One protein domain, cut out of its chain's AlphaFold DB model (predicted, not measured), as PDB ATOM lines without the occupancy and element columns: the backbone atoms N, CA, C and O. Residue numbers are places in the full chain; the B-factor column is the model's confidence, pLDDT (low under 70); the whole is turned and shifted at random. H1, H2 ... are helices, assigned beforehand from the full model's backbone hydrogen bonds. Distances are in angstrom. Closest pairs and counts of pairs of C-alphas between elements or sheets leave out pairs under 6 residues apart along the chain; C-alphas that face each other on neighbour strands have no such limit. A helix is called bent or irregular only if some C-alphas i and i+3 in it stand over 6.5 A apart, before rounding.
ATOM      1  N   THR A 233     -26.985   5.452  30.623       84.69
ATOM      2  CA  THR A 233     -26.444   4.505  29.636       84.69
ATOM      3  C   THR A 233     -25.680   5.233  28.528       84.69
ATOM      4  O   THR A 233     -24.571   4.840  28.168       84.69
ATOM      5  N   SER A 234     -26.238   6.329  28.010       86.75
ATOM      6  CA  SER A 234     -25.616   7.109  26.933       86.75
ATOM      7  C   SER A 234     -24.305   7.775  27.369       86.75
ATOM      8  O   SER A 234     -23.322   7.763  26.624       86.75
ATOM      9  N   SER A 235     -24.253   8.321  28.586       90.25
ATOM     10  CA  SER A 235     -23.045   8.933  29.151       90.25
ATOM     11  C   SER A 235     -21.961   7.893  29.444       90.25
ATOM     12  O   SER A 235     -20.794   8.144  29.138       90.25
ATOM     13  N   ALA A 236     -22.324   6.700  29.926       89.31
ATOM     14  CA  ALA A 236     -21.387   5.592  30.102       89.31
ATOM     15  C   ALA A 236     -20.766   5.137  28.767       89.31
ATOM     16  O   ALA A 236     -19.544   4.986  28.674       89.31
ATOM     17  N   ILE A 237     -21.575   5.001  27.706       89.19
ATOM     18  CA  ILE A 237     -21.090   4.682  26.349       89.19
ATOM     19  C   ILE A 237     -20.134   5.774  25.844       89.19
ATOM     20  O   ILE A 237     -19.063   5.470  25.313       89.19
ATOM     21  N   PHE A 238     -20.486   7.047  26.040       91.56
ATOM     22  CA  PHE A 238     -19.637   8.177  25.661       91.56
ATOM     23  C   PHE A 238     -18.283   8.158  26.389       91.56
ATOM     24  O   PHE A 238     -17.239   8.291  25.745       91.56
ATOM     25  N   LEU A 239     -18.280   7.927  27.707       93.56
ATOM     26  CA  LEU A 239     -17.052   7.775  28.496       93.56
ATOM     27  C   LEU A 239     -16.205   6.598  27.998       93.56
ATOM     28  O   LEU A 239     -14.993   6.749  27.842       93.56
ATOM     29  N   GLY A 240     -16.825   5.463  27.666       93.00
ATOM     30  CA  GLY A 240     -16.142   4.336  27.023       93.00
ATOM     31  C   GLY A 240     -15.454   4.732  25.710       93.00
ATOM     32  O   GLY A 240     -14.305   4.356  25.472       93.00
ATOM     33  N   GLY A 241     -16.101   5.569  24.892       92.81
ATOM     34  CA  GLY A 241     -15.512   6.141  23.676       92.81
ATOM     35  C   GLY A 241     -14.311   7.057  23.945       92.81
ATOM     36  O   GLY A 241     -13.306   6.990  23.232       92.81
ATOM     37  N   LEU A 242     -14.363   7.873  25.003       95.38
ATOM     38  CA  LEU A 242     -13.217   8.684  25.434       95.38
ATOM     39  C   LEU A 242     -12.049   7.814  25.914       95.38
ATOM     40  O   LEU A 242     -10.900   8.079  25.552       95.38
ATOM     41  N   LEU A 243     -12.332   6.753  26.675       94.69
ATOM     42  CA  LEU A 243     -11.323   5.782  27.102       94.69
ATOM     43  C   LEU A 243     -10.700   5.060  25.906       94.69
ATOM     44  O   LEU A 243      -9.480   4.914  25.864       94.69
ATOM     45  N   ARG A 244     -11.499   4.686  24.896       92.88
ATOM     46  CA  ARG A 244     -10.981   4.109  23.648       92.88
ATOM     47  C   ARG A 244     -10.032   5.072  22.941       92.88
ATOM     48  O   ARG A 244      -8.926   4.676  22.592       92.88
ATOM     49  N   ARG A 245     -10.411   6.345  22.808       94.31
ATOM     50  CA  ARG A 245      -9.537   7.372  22.221       94.31
ATOM     51  C   ARG A 245      -8.227   7.528  23.001       94.31
ATOM     52  O   ARG A 245      -7.172   7.694  22.393       94.31
ATOM     53  N   ALA A 246      -8.276   7.478  24.332       93.56
ATOM     54  CA  ALA A 246      -7.077   7.519  25.168       93.56
ATOM     55  C   ALA A 246      -6.200   6.267  24.978       93.56
ATOM     56  O   ALA A 246      -4.981   6.395  24.854       93.56
ATOM     57  N   ALA A 247      -6.804   5.077  24.904       91.62
ATOM     58  CA  ALA A 247      -6.109   3.822  24.624       91.62
ATOM     59  C   ALA A 247      -5.434   3.843  23.244       91.62
ATOM     60  O   ALA A 247      -4.250   3.526  23.147       91.62
ATOM     61  N   ASP A 248      -6.132   4.316  22.207       91.19
ATOM     62  CA  ASP A 248      -5.585   4.462  20.854       91.19
ATOM     63  C   ASP A 248      -4.398   5.445  20.834       91.19
ATOM     64  O   ASP A 248      -3.393   5.202  20.164       91.19
ATOM     65  N   ALA A 249      -4.455   6.531  21.615       90.88
ATOM     66  CA  ALA A 249      -3.354   7.490  21.728       90.88
ATOM     67  C   ALA A 249      -2.112   6.898  22.423       90.88
ATOM     68  O   ALA A 249      -0.979   7.244  22.078       90.88
ATOM     69  N   VAL A 250      -2.303   6.002  23.396       88.12
ATOM     70  CA  VAL A 250      -1.201   5.273  24.045       88.12
ATOM     71  C   VAL A 250      -0.642   4.196  23.114       88.12
ATOM     72  O   VAL A 250       0.578   4.100  22.970       88.12
ATOM     73  N   ALA A 251      -1.508   3.431  22.447       86.56
ATOM     74  CA  ALA A 251      -1.125   2.395  21.488       86.56
ATOM     75  C   ALA A 251      -0.450   2.970  20.233       86.56
ATOM     76  O   ALA A 251       0.408   2.314  19.648       86.56
ATOM     77  N   GLY A 252      -0.751   4.218  19.861       84.19
ATOM     78  CA  GLY A 252      -0.084   4.941  18.773       84.19
ATOM     79  C   GLY A 252       1.418   5.173  18.983       84.19
ATOM     80  O   GLY A 252       2.101   5.583  18.051       84.19
ATOM     81  N   ARG A 253       1.947   4.895  20.183       83.69
ATOM     82  CA  ARG A 253       3.391   4.896  20.475       83.69
ATOM     83  C   ARG A 253       4.092   3.596  20.062       83.69
ATOM     84  O   ARG A 253       5.317   3.557  20.073       83.69
ATOM     85  N   LEU A 254       3.335   2.547  19.743       83.25
ATOM     86  CA  LEU A 254       3.836   1.251  19.287       83.25
ATOM     87  C   LEU A 254       3.846   1.197  17.754       83.25
ATOM     88  O   LEU A 254       2.999   1.807  17.096       83.25
ATOM     89  N   ALA A 255       4.779   0.436  17.179       83.25
ATOM     90  CA  ALA A 255       4.926   0.303  15.731       83.25
ATOM     91  C   ALA A 255       4.506  -1.088  15.225       83.25
ATOM     92  O   ALA A 255       4.768  -2.116  15.852       83.25
ATOM     93  N   GLY A 256       3.869  -1.113  14.051       83.50
ATOM     94  CA  GLY A 256       3.576  -2.330  13.289       83.50
ATOM     95  C   GLY A 256       2.821  -3.414  14.084       83.50
ATOM     96  O   GLY A 256       1.736  -3.139  14.602       83.50
ATOM     97  N   PRO A 257       3.346  -4.652  14.173       83.88
ATOM     98  CA  PRO A 257       2.630  -5.797  14.744       83.88
ATOM     99  C   PRO A 257       2.353  -5.676  16.251       83.88
ATOM    100  O   PRO A 257       1.413  -6.292  16.751       83.88
ATOM    101  N   GLU A 258       3.135  -4.885  16.989       85.62
ATOM    102  CA  GLU A 258       2.934  -4.685  18.432       85.62
ATOM    103  C   GLU A 258       1.676  -3.870  18.725       85.62
ATOM    104  O   GLU A 258       0.951  -4.170  19.674       85.62
ATOM    105  N   ARG A 259       1.367  -2.890  17.869       87.62
ATOM    106  CA  ARG A 259       0.135  -2.107  17.973       87.62
ATOM    107  C   ARG A 259      -1.099  -2.983  17.764       87.62
ATOM    108  O   ARG A 259      -2.016  -2.927  18.575       87.62
ATOM    109  N   ALA A 260      -1.095  -3.825  16.729       86.31
ATOM    110  CA  ALA A 260      -2.206  -4.737  16.454       86.31
ATOM    111  C   ALA A 260      -2.468  -5.690  17.637       86.31
ATOM    112  O   ALA A 260      -3.607  -5.859  18.063       86.31
ATOM    113  N   ARG A 261      -1.404  -6.239  18.239       86.25
ATOM    114  CA  ARG A 261      -1.510  -7.093  19.436       86.25
ATOM    115  C   ARG A 261      -2.019  -6.342  20.666       86.25
ATOM    116  O   ARG A 261      -2.753  -6.922  21.467       86.25
ATOM    117  N   ALA A 262      -1.633  -5.076  20.837       88.50
ATOM    118  CA  ALA A 262      -2.145  -4.230  21.911       88.50
ATOM    119  C   ALA A 262      -3.646  -3.944  21.732       88.50
ATOM    120  O   ALA A 262      -4.401  -4.032  22.699       88.50
ATOM    121  N   GLU A 263      -4.095  -3.665  20.505       88.38
ATOM    122  CA  GLU A 263      -5.512  -3.447  20.178       88.38
ATOM    123  C   GLU A 263      -6.357  -4.718  20.405       88.38
ATOM    124  O   GLU A 263      -7.423  -4.654  21.029       88.38
ATOM    125  N   GLU A 264      -5.861  -5.885  19.985       88.75
ATOM    126  CA  GLU A 264      -6.497  -7.183  20.242       88.75
ATOM    127  C   GLU A 264      -6.568  -7.489  21.747       88.75
ATOM    128  O   GLU A 264      -7.635  -7.802  22.275       88.75
ATOM    129  N   SER A 265      -5.458  -7.301  22.470       89.56
ATOM    130  CA  SER A 265      -5.399  -7.502  23.925       89.56
ATOM    131  C   SER A 265      -6.351  -6.571  24.678       89.56
ATOM    132  O   SER A 265      -6.975  -6.988  25.652       89.56
ATOM    133  N   GLY A 266      -6.476  -5.316  24.237       91.00
ATOM    134  CA  GLY A 266      -7.415  -4.354  24.813       91.00
ATOM    135  C   GLY A 266      -8.868  -4.752  24.573       91.00
ATOM    136  O   GLY A 266      -9.683  -4.670  25.489       91.00
ATOM    137  N   THR A 267      -9.173  -5.254  23.376       90.31
ATOM    138  CA  THR A 267     -10.507  -5.769  23.038       90.31
ATOM    139  C   THR A 267     -10.854  -6.993  23.889       90.31
ATOM    140  O   THR A 267     -11.929  -7.034  24.479       90.31
ATOM    141  N   LEU A 268      -9.930  -7.949  24.043       90.56
ATOM    142  CA  LEU A 268     -10.110  -9.126  24.901       90.56
ATOM    143  C   LEU A 268     -10.307  -8.756  26.378       90.56
ATOM    144  O   LEU A 268     -11.183  -9.310  27.037       90.56
ATOM    145  N   LEU A 269      -9.520  -7.805  26.892       92.31
ATOM    146  CA  LEU A 269      -9.642  -7.317  28.267       92.31
ATOM    147  C   LEU A 269     -11.003  -6.653  28.511       92.31
ATOM    148  O   LEU A 269     -11.653  -6.949  29.511       92.31
ATOM    149  N   ALA A 270     -11.446  -5.785  27.597       91.44
ATOM    150  CA  ALA A 270     -12.742  -5.123  27.695       91.44
ATOM    151  C   ALA A 270     -13.900  -6.131  27.630       91.44
ATOM    152  O   ALA A 270     -14.773  -6.107  28.495       91.44
ATOM    153  N   SER A 271     -13.875  -7.064  26.673       90.19
ATOM    154  CA  SER A 271     -14.885  -8.126  26.567       90.19
ATOM    155  C   SER A 271     -14.911  -9.027  27.805       90.19
ATOM    156  O   SER A 271     -15.985  -9.386  28.280       90.19
ATOM    157  N   GLY A 272     -13.742  -9.350  28.368       93.38
ATOM    158  CA  GLY A 272     -13.630 -10.113  29.611       93.38
ATOM    159  C   GLY A 272     -14.211  -9.379  30.821       93.38
ATOM    160  O   GLY A 272     -14.863 -10.008  31.649       93.38
ATOM    161  N   LEU A 273     -14.032  -8.056  30.910       92.38
ATOM    162  CA  LEU A 273     -14.642  -7.234  31.962       92.38
ATOM    163  C   LEU A 273     -16.168  -7.167  31.832       92.38
ATOM    164  O   LEU A 273     -16.849  -7.278  32.844       92.38
ATOM    165  N   ILE A 274     -16.699  -7.050  30.610       90.75
ATOM    166  CA  ILE A 274     -18.150  -7.078  30.353       90.75
ATOM    167  C   ILE A 274     -18.740  -8.435  30.761       90.75
ATOM    168  O   ILE A 274     -19.715  -8.495  31.502       90.75
ATOM    169  N   ALA A 275     -18.127  -9.538  30.319       91.56
ATOM    170  CA  ALA A 275     -18.589 -10.878  30.679       91.56
ATOM    171  C   ALA A 275     -18.465 -11.143  32.190       91.56
ATOM    172  O   ALA A 275     -19.358 -11.733  32.796       91.56
ATOM    173  N   GLY A 276     -17.365 -10.693  32.800       92.94
ATOM    174  CA  GLY A 276     -17.124 -10.825  34.233       92.94
ATOM    175  C   GLY A 276     -18.148 -10.065  35.070       92.94
ATOM    176  O   GLY A 276     -18.659 -10.624  36.035       92.94
ATOM    177  N   GLU A 277     -18.486  -8.834  34.683       90.69
ATOM    178  CA  GLU A 277     -19.526  -8.035  35.338       90.69
ATOM    179  C   GLU A 277     -20.884  -8.744  35.295       90.69
ATOM    180  O   GLU A 277     -21.482  -8.945  36.350       90.69
ATOM    181  N   ALA A 278     -21.303  -9.247  34.131       89.62
ATOM    182  CA  ALA A 278     -22.561  -9.979  34.001       89.62
ATOM    183  C   ALA A 278     -22.601 -11.255  34.866       89.62
ATOM    184  O   ALA A 278     -23.595 -11.518  35.548       89.62
ATOM    185  N   ILE A 279     -21.519 -12.046  34.880       91.12
ATOM    186  CA  ILE A 279     -21.432 -13.271  35.695       91.12
ATOM    187  C   ILE A 279     -21.472 -12.930  37.187       91.12
ATOM    188  O   ILE A 279     -22.234 -13.544  37.935       91.12
ATOM    189  N   VAL A 280     -20.677 -11.952  37.628       92.44
ATOM    190  CA  VAL A 280     -20.658 -11.514  39.031       92.44
ATOM    191  C   VAL A 280     -22.017 -10.944  39.430       92.44
ATOM    192  O   VAL A 280     -22.500 -11.268  40.511       92.44
ATOM    193  N   GLY A 281     -22.676 -10.179  38.557       88.88
ATOM    194  CA  GLY A 281     -24.025  -9.661  38.779       88.88
ATOM    195  C   GLY A 281     -25.051 -10.773  39.012       88.88
ATOM    196  O   GLY A 281     -25.806 -10.715  39.983       88.88
ATOM    197  N   ILE A 282     -25.029 -11.834  38.196       90.50
ATOM    198  CA  ILE A 282     -25.887 -13.015  38.394       90.50
ATOM    199  C   ILE A 282     -25.567 -13.710  39.723       90.50
ATOM    200  O   ILE A 282     -26.483 -14.051  40.471       90.50
ATOM    201  N   LEU A 283     -24.286 -13.909  40.044       90.69
ATOM    202  CA  LEU A 283     -23.883 -14.541  41.303       90.69
ATOM    203  C   LEU A 283     -24.351 -13.731  42.517       90.69
ATOM    204  O   LEU A 283     -24.906 -14.303  43.452       90.69
ATOM    205  N   LEU A 284     -24.177 -12.409  42.489       87.69
ATOM    206  CA  LEU A 284     -24.642 -11.514  43.546       87.69
ATOM    207  C   LEU A 284     -26.166 -11.538  43.676       87.69
ATOM    208  O   LEU A 284     -26.664 -11.590  44.797       87.69
ATOM    209  N   ALA A 285     -26.901 -11.574  42.561       87.75
ATOM    210  CA  ALA A 285     -28.355 -11.715  42.579       87.75
ATOM    211  C   ALA A 285     -28.789 -13.029  43.253       87.75
ATOM    212  O   ALA A 285     -29.680 -13.023  44.098       87.75
ATOM    213  N   VAL A 286     -28.122 -14.148  42.948       89.12
ATOM    214  CA  VAL A 286     -28.402 -15.448  43.583       89.12
ATOM    215  C   VAL A 286     -28.079 -15.429  45.080       89.12
ATOM    216  O   VAL A 286     -28.888 -15.894  45.878       89.12
ATOM    217  N   VAL A 287     -26.929 -14.877  45.476       88.31
ATOM    218  CA  VAL A 287     -26.520 -14.745  46.889       88.31
ATOM    219  C   VAL A 287     -27.519 -13.885  47.667       88.31
ATOM    220  O   VAL A 287     -27.913 -14.254  48.775       88.31
ATOM    221  N   PHE A 288     -27.970 -12.781  47.066       85.19
ATOM    222  CA  PHE A 288     -28.978 -11.897  47.640       85.19
ATOM    223  C   PHE A 288     -30.321 -12.612  47.831       85.19
ATOM    224  O   PHE A 288     -30.877 -12.588  48.927       85.19
ATOM    225  N   VAL A 289     -30.817 -13.313  46.805       86.62
ATOM    226  CA  VAL A 289     -32.071 -14.088  46.884       86.62
ATOM    227  C   VAL A 289     -31.967 -15.239  47.891       86.62
ATOM    228  O   VAL A 289     -32.941 -15.553  48.573       86.62
ATOM    229  N   ALA A 290     -30.786 -15.841  48.048       87.38
ATOM    230  CA  ALA A 290     -30.526 -16.873  49.049       87.38
ATOM    231  C   ALA A 290     -30.460 -16.334  50.495       87.38
ATOM    232  O   ALA A 290     -30.305 -17.124  51.427       87.38
ATOM    233  N   GLY A 291     -30.560 -15.013  50.697       82.81
ATOM    234  CA  GLY A 291     -30.521 -14.381  52.017       82.81
ATOM    235  C   GLY A 291     -29.154 -14.464  52.697       82.81
ATOM    236  O   GLY A 291     -29.066 -14.349  53.920       82.81
ATOM    237  N   VAL A 292     -28.085 -14.696  51.928       83.25
ATOM    238  CA  VAL A 292     -26.727 -14.755  52.467       83.25
ATOM    239  C   VAL A 292     -26.261 -13.323  52.755       83.25
ATOM    240  O   VAL A 292     -26.258 -12.499  51.837       83.25
ATOM    241  N   PRO A 293     -25.857 -13.006  54.001       75.69
ATOM    242  CA  PRO A 293     -25.402 -11.668  54.343       75.69
ATOM    243  C   PRO A 293     -24.181 -11.282  53.514       75.69
ATOM    244  O   PRO A 293     -23.316 -12.113  53.210       75.69
ATOM    245  N   SER A 294     -24.105 -10.006  53.140       72.38
ATOM    246  CA  SER A 294     -22.995  -9.521  52.322       72.38
ATOM    247  C   SER A 294     -21.665  -9.693  53.063       72.38
ATOM    248  O   SER A 294     -21.604  -9.598  54.287       72.38
ATOM    249  N   LEU A 295     -20.561  -9.898  52.332       69.50
ATOM    250  CA  LEU A 295     -19.229 -10.019  52.946       69.50
ATOM    251  C   LEU A 295     -18.897  -8.803  53.835       69.50
ATOM    252  O   LEU A 295     -18.226  -8.936  54.853       69.50
ATOM    253  N   ALA A 296     -19.406  -7.626  53.466       66.62
ATOM    254  CA  ALA A 296     -19.251  -6.394  54.226       66.62
ATOM    255  C   ALA A 296     -20.033  -6.414  55.555       66.62
ATOM    256  O   ALA A 296     -19.498  -5.996  56.580       66.62
ATOM    257  N   GLU A 297     -21.257  -6.947  55.561       68.75
ATOM    258  CA  GLU A 297     -22.026  -7.171  56.792       68.75
ATOM    259  C   GLU A 297     -21.420  -8.271  57.663       68.75
ATOM    260  O   GLU A 297     -21.459  -8.159  58.884       68.75
ATOM    261  N   LEU A 298     -20.821  -9.299  57.056       70.12
ATOM    262  CA  LEU A 298     -20.169 -10.391  57.781       70.12
ATOM    263  C   LEU A 298     -18.871  -9.947  58.470       70.12
ATOM    264  O   LEU A 298     -18.582 -10.379  59.583       70.12
ATOM    265  N   LEU A 299     -18.078  -9.107  57.797       68.19
ATOM    266  CA  LEU A 299     -16.775  -8.649  58.288       68.19
ATOM    267  C   LEU A 299     -16.879  -7.436  59.219       68.19
ATOM    268  O   LEU A 299     -16.062  -7.309  60.130       68.19
ATOM    269  N   ALA A 300     -17.835  -6.530  58.992       66.69
ATOM    270  CA  ALA A 300     -17.969  -5.313  59.791       66.69
ATOM    271  C   ALA A 300     -19.416  -4.766  59.806       66.69
ATOM    272  O   ALA A 300     -19.710  -3.759  59.142       66.69
ATOM    273  N   PRO A 301     -20.322  -5.376  60.600       67.38
ATOM    274  CA  PRO A 301     -21.696  -4.901  60.747       67.38
ATOM    275  C   PRO A 301     -21.723  -3.428  61.194       67.38
ATOM    276  O   PRO A 301     -21.081  -3.056  62.173       67.38
ATOM    277  N   GLY A 302     -22.433  -2.562  60.464       64.94
ATOM    278  CA  GLY A 302     -22.595  -1.131  60.786       64.94
ATOM    279  C   GLY A 302     -21.430  -0.209  60.391       64.94
ATOM    280  O   GLY A 302     -21.655   0.965  60.094       64.94
ATOM    281  N   LEU A 303     -20.200  -0.718  60.302       63.00
ATOM    282  CA  LEU A 303     -19.057   0.062  59.807       63.00
ATOM    283  C   LEU A 303     -19.053   0.114  58.273       63.00
ATOM    284  O   LEU A 303     -18.746   1.152  57.693       63.00
ATOM    285  N   ALA A 304     -19.486  -0.968  57.620       64.50
ATOM    286  CA  ALA A 304     -19.668  -1.013  56.171       64.50
ATOM    287  C   ALA A 304     -20.668   0.041  55.663       64.50
ATOM    288  O   ALA A 304     -20.393   0.718  54.675       64.50
ATOM    289  N   SER A 305     -21.796   0.234  56.354       67.81
ATOM    290  CA  SER A 305     -22.807   1.224  55.966       67.81
ATOM    291  C   SER A 305     -22.337   2.660  56.211       67.81
ATOM    292  O   SER A 305     -22.543   3.516  55.354       67.81
ATOM    293  N   ALA A 306     -21.641   2.923  57.323       74.00
ATOM    294  CA  ALA A 306     -21.069   4.237  57.620       74.00
ATOM    295  C   ALA A 306     -19.948   4.622  56.635       74.00
ATOM    296  O   ALA A 306     -19.926   5.739  56.115       74.00
ATOM    297  N   VAL A 307     -19.047   3.684  56.324       75.44
ATOM    298  CA  VAL A 307     -17.988   3.887  55.323       75.44
ATOM    299  C   VAL A 307     -18.587   4.049  53.932       75.44
ATOM    300  O   VAL A 307     -18.160   4.936  53.202       75.44
ATOM    301  N   TYR A 308     -19.597   3.262  53.560       75.44
ATOM    302  CA  TYR A 308     -20.256   3.409  52.263       75.44
ATOM    303  C   TYR A 308     -20.948   4.771  52.116       75.44
ATOM    304  O   TYR A 308     -20.785   5.429  51.092       75.44
ATOM    305  N   GLN A 309     -21.652   5.247  53.146       79.31
ATOM    306  CA  GLN A 309     -22.294   6.564  53.101       79.31
ATOM    307  C   GLN A 309     -21.283   7.718  53.025       79.31
ATOM    308  O   GLN A 309     -21.523   8.687  52.310       79.31
ATOM    309  N   ALA A 310     -20.147   7.620  53.723       84.31
ATOM    310  CA  ALA A 310     -19.141   8.684  53.746       84.31
ATOM    311  C   ALA A 310     -18.150   8.634  52.564       84.31
ATOM    312  O   ALA A 310     -17.728   9.673  52.060       84.31
ATOM    313  N   TRP A 311     -17.770   7.436  52.111       86.44
ATOM    314  CA  TRP A 311     -16.680   7.213  51.154       86.44
ATOM    315  C   TRP A 311     -17.102   6.478  49.882       86.44
ATOM    316  O   TRP A 311     -16.296   6.391  48.959       86.44
ATOM    317  N   GLY A 312     -18.337   5.979  49.781       84.00
ATOM    318  CA  GLY A 312     -18.790   5.157  48.653       84.00
ATOM    319  C   GLY A 312     -18.590   5.824  47.291       84.00
ATOM    320  O   GLY A 312     -18.070   5.191  46.375       84.00
ATOM    321  N   GLY A 313     -18.897   7.121  47.177       88.69
ATOM    322  CA  GLY A 313     -18.667   7.888  45.946       88.69
ATOM    323  C   GLY A 313     -17.185   8.055  45.589       88.69
ATOM    324  O   GLY A 313     -16.804   7.968  44.426       88.69
ATOM    325  N   TRP A 314     -16.314   8.246  46.581       90.94
ATOM    326  CA  TRP A 314     -14.871   8.350  46.345       90.94
ATOM    327  C   TRP A 314     -14.254   6.996  45.989       90.94
ATOM    328  O   TRP A 314     -13.404   6.920  45.104       90.94
ATOM    329  N   LEU A 315     -14.706   5.924  46.644       88.19
ATOM    330  CA  LEU A 315     -14.277   4.557  46.359       88.19
ATOM    331  C   LEU A 315     -14.699   4.125  44.952       88.19
ATOM    332  O   LEU A 315     -13.889   3.528  44.244       88.19
ATOM    333  N   SER A 316     -15.915   4.465  44.514       89.31
ATOM    334  CA  SER A 316     -16.368   4.165  43.153       89.31
ATOM    335  C   SER A 316     -15.579   4.950  42.103       89.31
ATOM    336  O   SER A 316     -15.171   4.368  41.099       89.31
ATOM    337  N   LEU A 317     -15.261   6.226  42.355       91.12
ATOM    338  CA  LEU A 317     -14.383   7.018  41.485       91.12
ATOM    339  C   LEU A 317     -12.959   6.452  41.422       91.12
ATOM    340  O   LEU A 317     -12.377   6.386  40.338       91.12
ATOM    341  N   ALA A 318     -12.400   6.015  42.551       93.19
ATOM    342  CA  ALA A 318     -11.081   5.391  42.594       93.19
ATOM    343  C   ALA A 318     -11.063   4.054  41.837       93.19
ATOM    344  O   ALA A 318     -10.156   3.812  41.036       93.19
ATOM    345  N   ALA A 319     -12.083   3.213  42.029       91.31
ATOM    346  CA  ALA A 319     -12.245   1.961  41.295       91.31
ATOM    347  C   ALA A 319     -12.413   2.209  39.787       91.31
ATOM    348  O   ALA A 319     -11.759   1.554  38.976       91.31
ATOM    349  N   PHE A 320     -13.219   3.203  39.404       92.38
ATOM    350  CA  PHE A 320     -13.389   3.608  38.011       92.38
ATOM    351  C   PHE A 320     -12.078   4.119  37.400       92.38
ATOM    352  O   PHE A 320     -11.712   3.709  36.300       92.38
ATOM    353  N   ALA A 321     -11.327   4.960  38.116       93.88
ATOM    354  CA  ALA A 321     -10.024   5.444  37.669       93.88
ATOM    355  C   ALA A 321      -9.011   4.300  37.505       93.88
ATOM    356  O   ALA A 321      -8.253   4.284  36.533       93.88
ATOM    357  N   ALA A 322      -9.023   3.318  38.412       94.19
ATOM    358  CA  ALA A 322      -8.196   2.120  38.305       94.19
ATOM    359  C   ALA A 322      -8.576   1.280  37.076       94.19
ATOM    360  O   ALA A 322      -7.695   0.894  36.309       94.19
ATOM    361  N   LEU A 323      -9.871   1.058  36.834       92.69
ATOM    362  CA  LEU A 323     -10.367   0.360  35.641       92.69
ATOM    363  C   LEU A 323      -9.989   1.096  34.352       92.69
ATOM    364  O   LEU A 323      -9.474   0.478  33.420       92.69
ATOM    365  N   ALA A 324     -10.173   2.416  34.309       93.56
ATOM    366  CA  ALA A 324      -9.773   3.256  33.185       93.56
ATOM    367  C   ALA A 324      -8.263   3.162  32.923       93.56
ATOM    368  O   ALA A 324      -7.833   3.003  31.779       93.56
ATOM    369  N   TRP A 325      -7.448   3.206  33.980       93.19
ATOM    370  CA  TRP A 325      -6.003   3.034  33.870       93.19
ATOM    371  C   TRP A 325      -5.638   1.649  33.333       93.19
ATOM    372  O   TRP A 325      -4.821   1.555  32.415       93.19
ATOM    373  N   VAL A 326      -6.271   0.590  33.846       92.56
ATOM    374  CA  VAL A 326      -6.060  -0.788  33.386       92.56
ATOM    375  C   VAL A 326      -6.396  -0.914  31.899       92.56
ATOM    376  O   VAL A 326      -5.545  -1.355  31.127       92.56
ATOM    377  N   LEU A 327      -7.574  -0.451  31.481       91.94
ATOM    378  CA  LEU A 327      -8.030  -0.505  30.090       91.94
ATOM    379  C   LEU A 327      -7.118   0.269  29.128       91.94
ATOM    380  O   LEU A 327      -6.890  -0.181  28.007       91.94
ATOM    381  N   VAL A 328      -6.572   1.412  29.551       91.56
ATOM    382  CA  VAL A 328      -5.739   2.268  28.691       91.56
ATOM    383  C   VAL A 328      -4.271   1.829  28.674       91.56
ATOM    384  O   VAL A 328      -3.619   1.893  27.631       91.56
ATOM    385  N   ARG A 329      -3.705   1.421  29.816       88.44
ATOM    386  CA  ARG A 329      -2.255   1.192  29.953       88.44
ATOM    387  C   ARG A 329      -1.844  -0.263  29.805       88.44
ATOM    388  O   ARG A 329      -0.815  -0.513  29.181       88.44
ATOM    389  N   VAL A 330      -2.598  -1.213  30.354       88.69
ATOM    390  CA  VAL A 330      -2.187  -2.629  30.386       88.69
ATOM    391  C   VAL A 330      -2.031  -3.232  28.982       88.69
ATOM    392  O   VAL A 330      -1.013  -3.896  28.761       88.69
ATOM    393  N   PRO A 331      -2.934  -2.972  28.011       87.19
ATOM    394  CA  PRO A 331      -2.795  -3.531  26.667       87.19
ATOM    395  C   PRO A 331      -1.514  -3.088  25.957       87.19
ATOM    396  O   PRO A 331      -0.884  -3.892  25.280       87.19
ATOM    397  N   ALA A 332      -1.086  -1.838  26.155       82.50
ATOM    398  CA  ALA A 332       0.138  -1.309  25.553       82.50
ATOM    399  C   ALA A 332       1.401  -1.677  26.352       82.50
ATOM    400  O   ALA A 332       2.468  -1.885  25.777       82.50
ATOM    401  N   TRP A 333       1.300  -1.783  27.682       76.44
ATOM    402  CA  TRP A 333       2.447  -2.024  28.563       76.44
ATOM    403  C   TRP A 333       3.106  -3.387  28.336       76.44
ATOM    404  O   TRP A 333       4.332  -3.484  28.369       76.44
ATOM    405  N   ARG A 334       2.312  -4.423  28.030       68.56
ATOM    406  CA  ARG A 334       2.827  -5.771  27.722       68.56
ATOM    407  C   ARG A 334       3.755  -5.818  26.508       68.56
ATOM    408  O   ARG A 334       4.612  -6.694  26.457       68.56
ATOM    409  N   PHE A 335       3.594  -4.895  25.563       69.06
ATOM    410  CA  PHE A 335       4.365  -4.859  24.316       69.06
ATOM    411  C   PHE A 335       5.384  -3.716  24.274       69.06
ATOM    412  O   PHE A 335       6.290  -3.745  23.457       69.06
TER     413      PHE A 335
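AT A GLANCE: This is residues 233 to 335 of the 346 residues of the protein "Oligopeptide transporter, OPT family" of Bryobacteraceae bacterium (UniProt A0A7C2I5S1). Two long helical pieces, H2 and H4b, make a long narrow V: they meet at one end, where H1 packs on both, and spread apart toward the other, where short H3 and the arm H4a bridge the gap. It is a loose three-helix bundle, packed at one end alone, and residues 233 to 238 of H1 stick out. The 103 printed residues have four named helices, H1 to H4 in chain order, and no named strand; the class is all helix. The whole is loose and elongated, with a radius of gyration of the C-alphas of 17.7 A and spans of 53 by 28 by 28 A.

HOW THE PARTS SIT: Begin with H1, residues 233 to 251, which forms a helical hairpin with H2, residues 257 to 289. Look at C-alphas 251 and 259, their closest pair at 5.8 A: residues 248 to 251 alone touch H2, opposite ways at a shallow tilt of 32 degrees, only just short of steep. H3, residues 295 to 299, is apart from H2. H4, residues 303 to 335, was assigned as one helix by its hydrogen bonds but is bent, with C-alphas 310 and 313 7.9 A apart; its arms H4a, residues 303 to 310, and H4b, residues 313 to 335, are about perpendicular at 88 degrees. H3 and H4a are close but not clearly touching, nearest at the C-alphas of Ala 296 and Ala 304, 5.7 A. H4b touches H2 with residues 327 to 335 alone, closest at the C-alphas of Ala 262 and Pro 331, 4.9 A; they run opposite ways at a shallow tilt of 34 degrees, only just short of steep. H4b touches H1 with residues 324 to 332 alone, closest at the C-alphas of Ala 247 and Val 328, 4.4 A; they run the same way at a shallow tilt of 35.0 degrees, only just short of steep. H1, H2 and H4b form an up and down bundle, each running against the one before it in the chain. Every O i to N i+4 pair is within hydrogen-bond range in H1, H2, H3 and H4a; in H4b 16 of 19 are.

IN THESE COORDINATES: Find C-alpha 233 at (-26.444, 4.505, 29.636); from there H1 runs 26.7 A to residue 251. H2 starts at C-alpha 257, (2.630, -5.797, 14.744), and runs 48.0 A to residue 289. H4b runs 34.1 A from residue 313 to C-alpha 335 at (4.365, -4.859, 24.316), with a kink of 35 degrees near residue 329; it is irregular, C-alphas 328 and 331 being 6.8 A apart.

THE WHOLE: The two C-alphas farthest apart, those of Gly 256 and Gly 302, are 54.2 A from each other. The printed part has no cut, and its three links are tight. Look at the B-factor column for a mean pLDDT of the printed part of 85.7; residues 295 to 297, 299 to 305 and 334 to 335 are under 70.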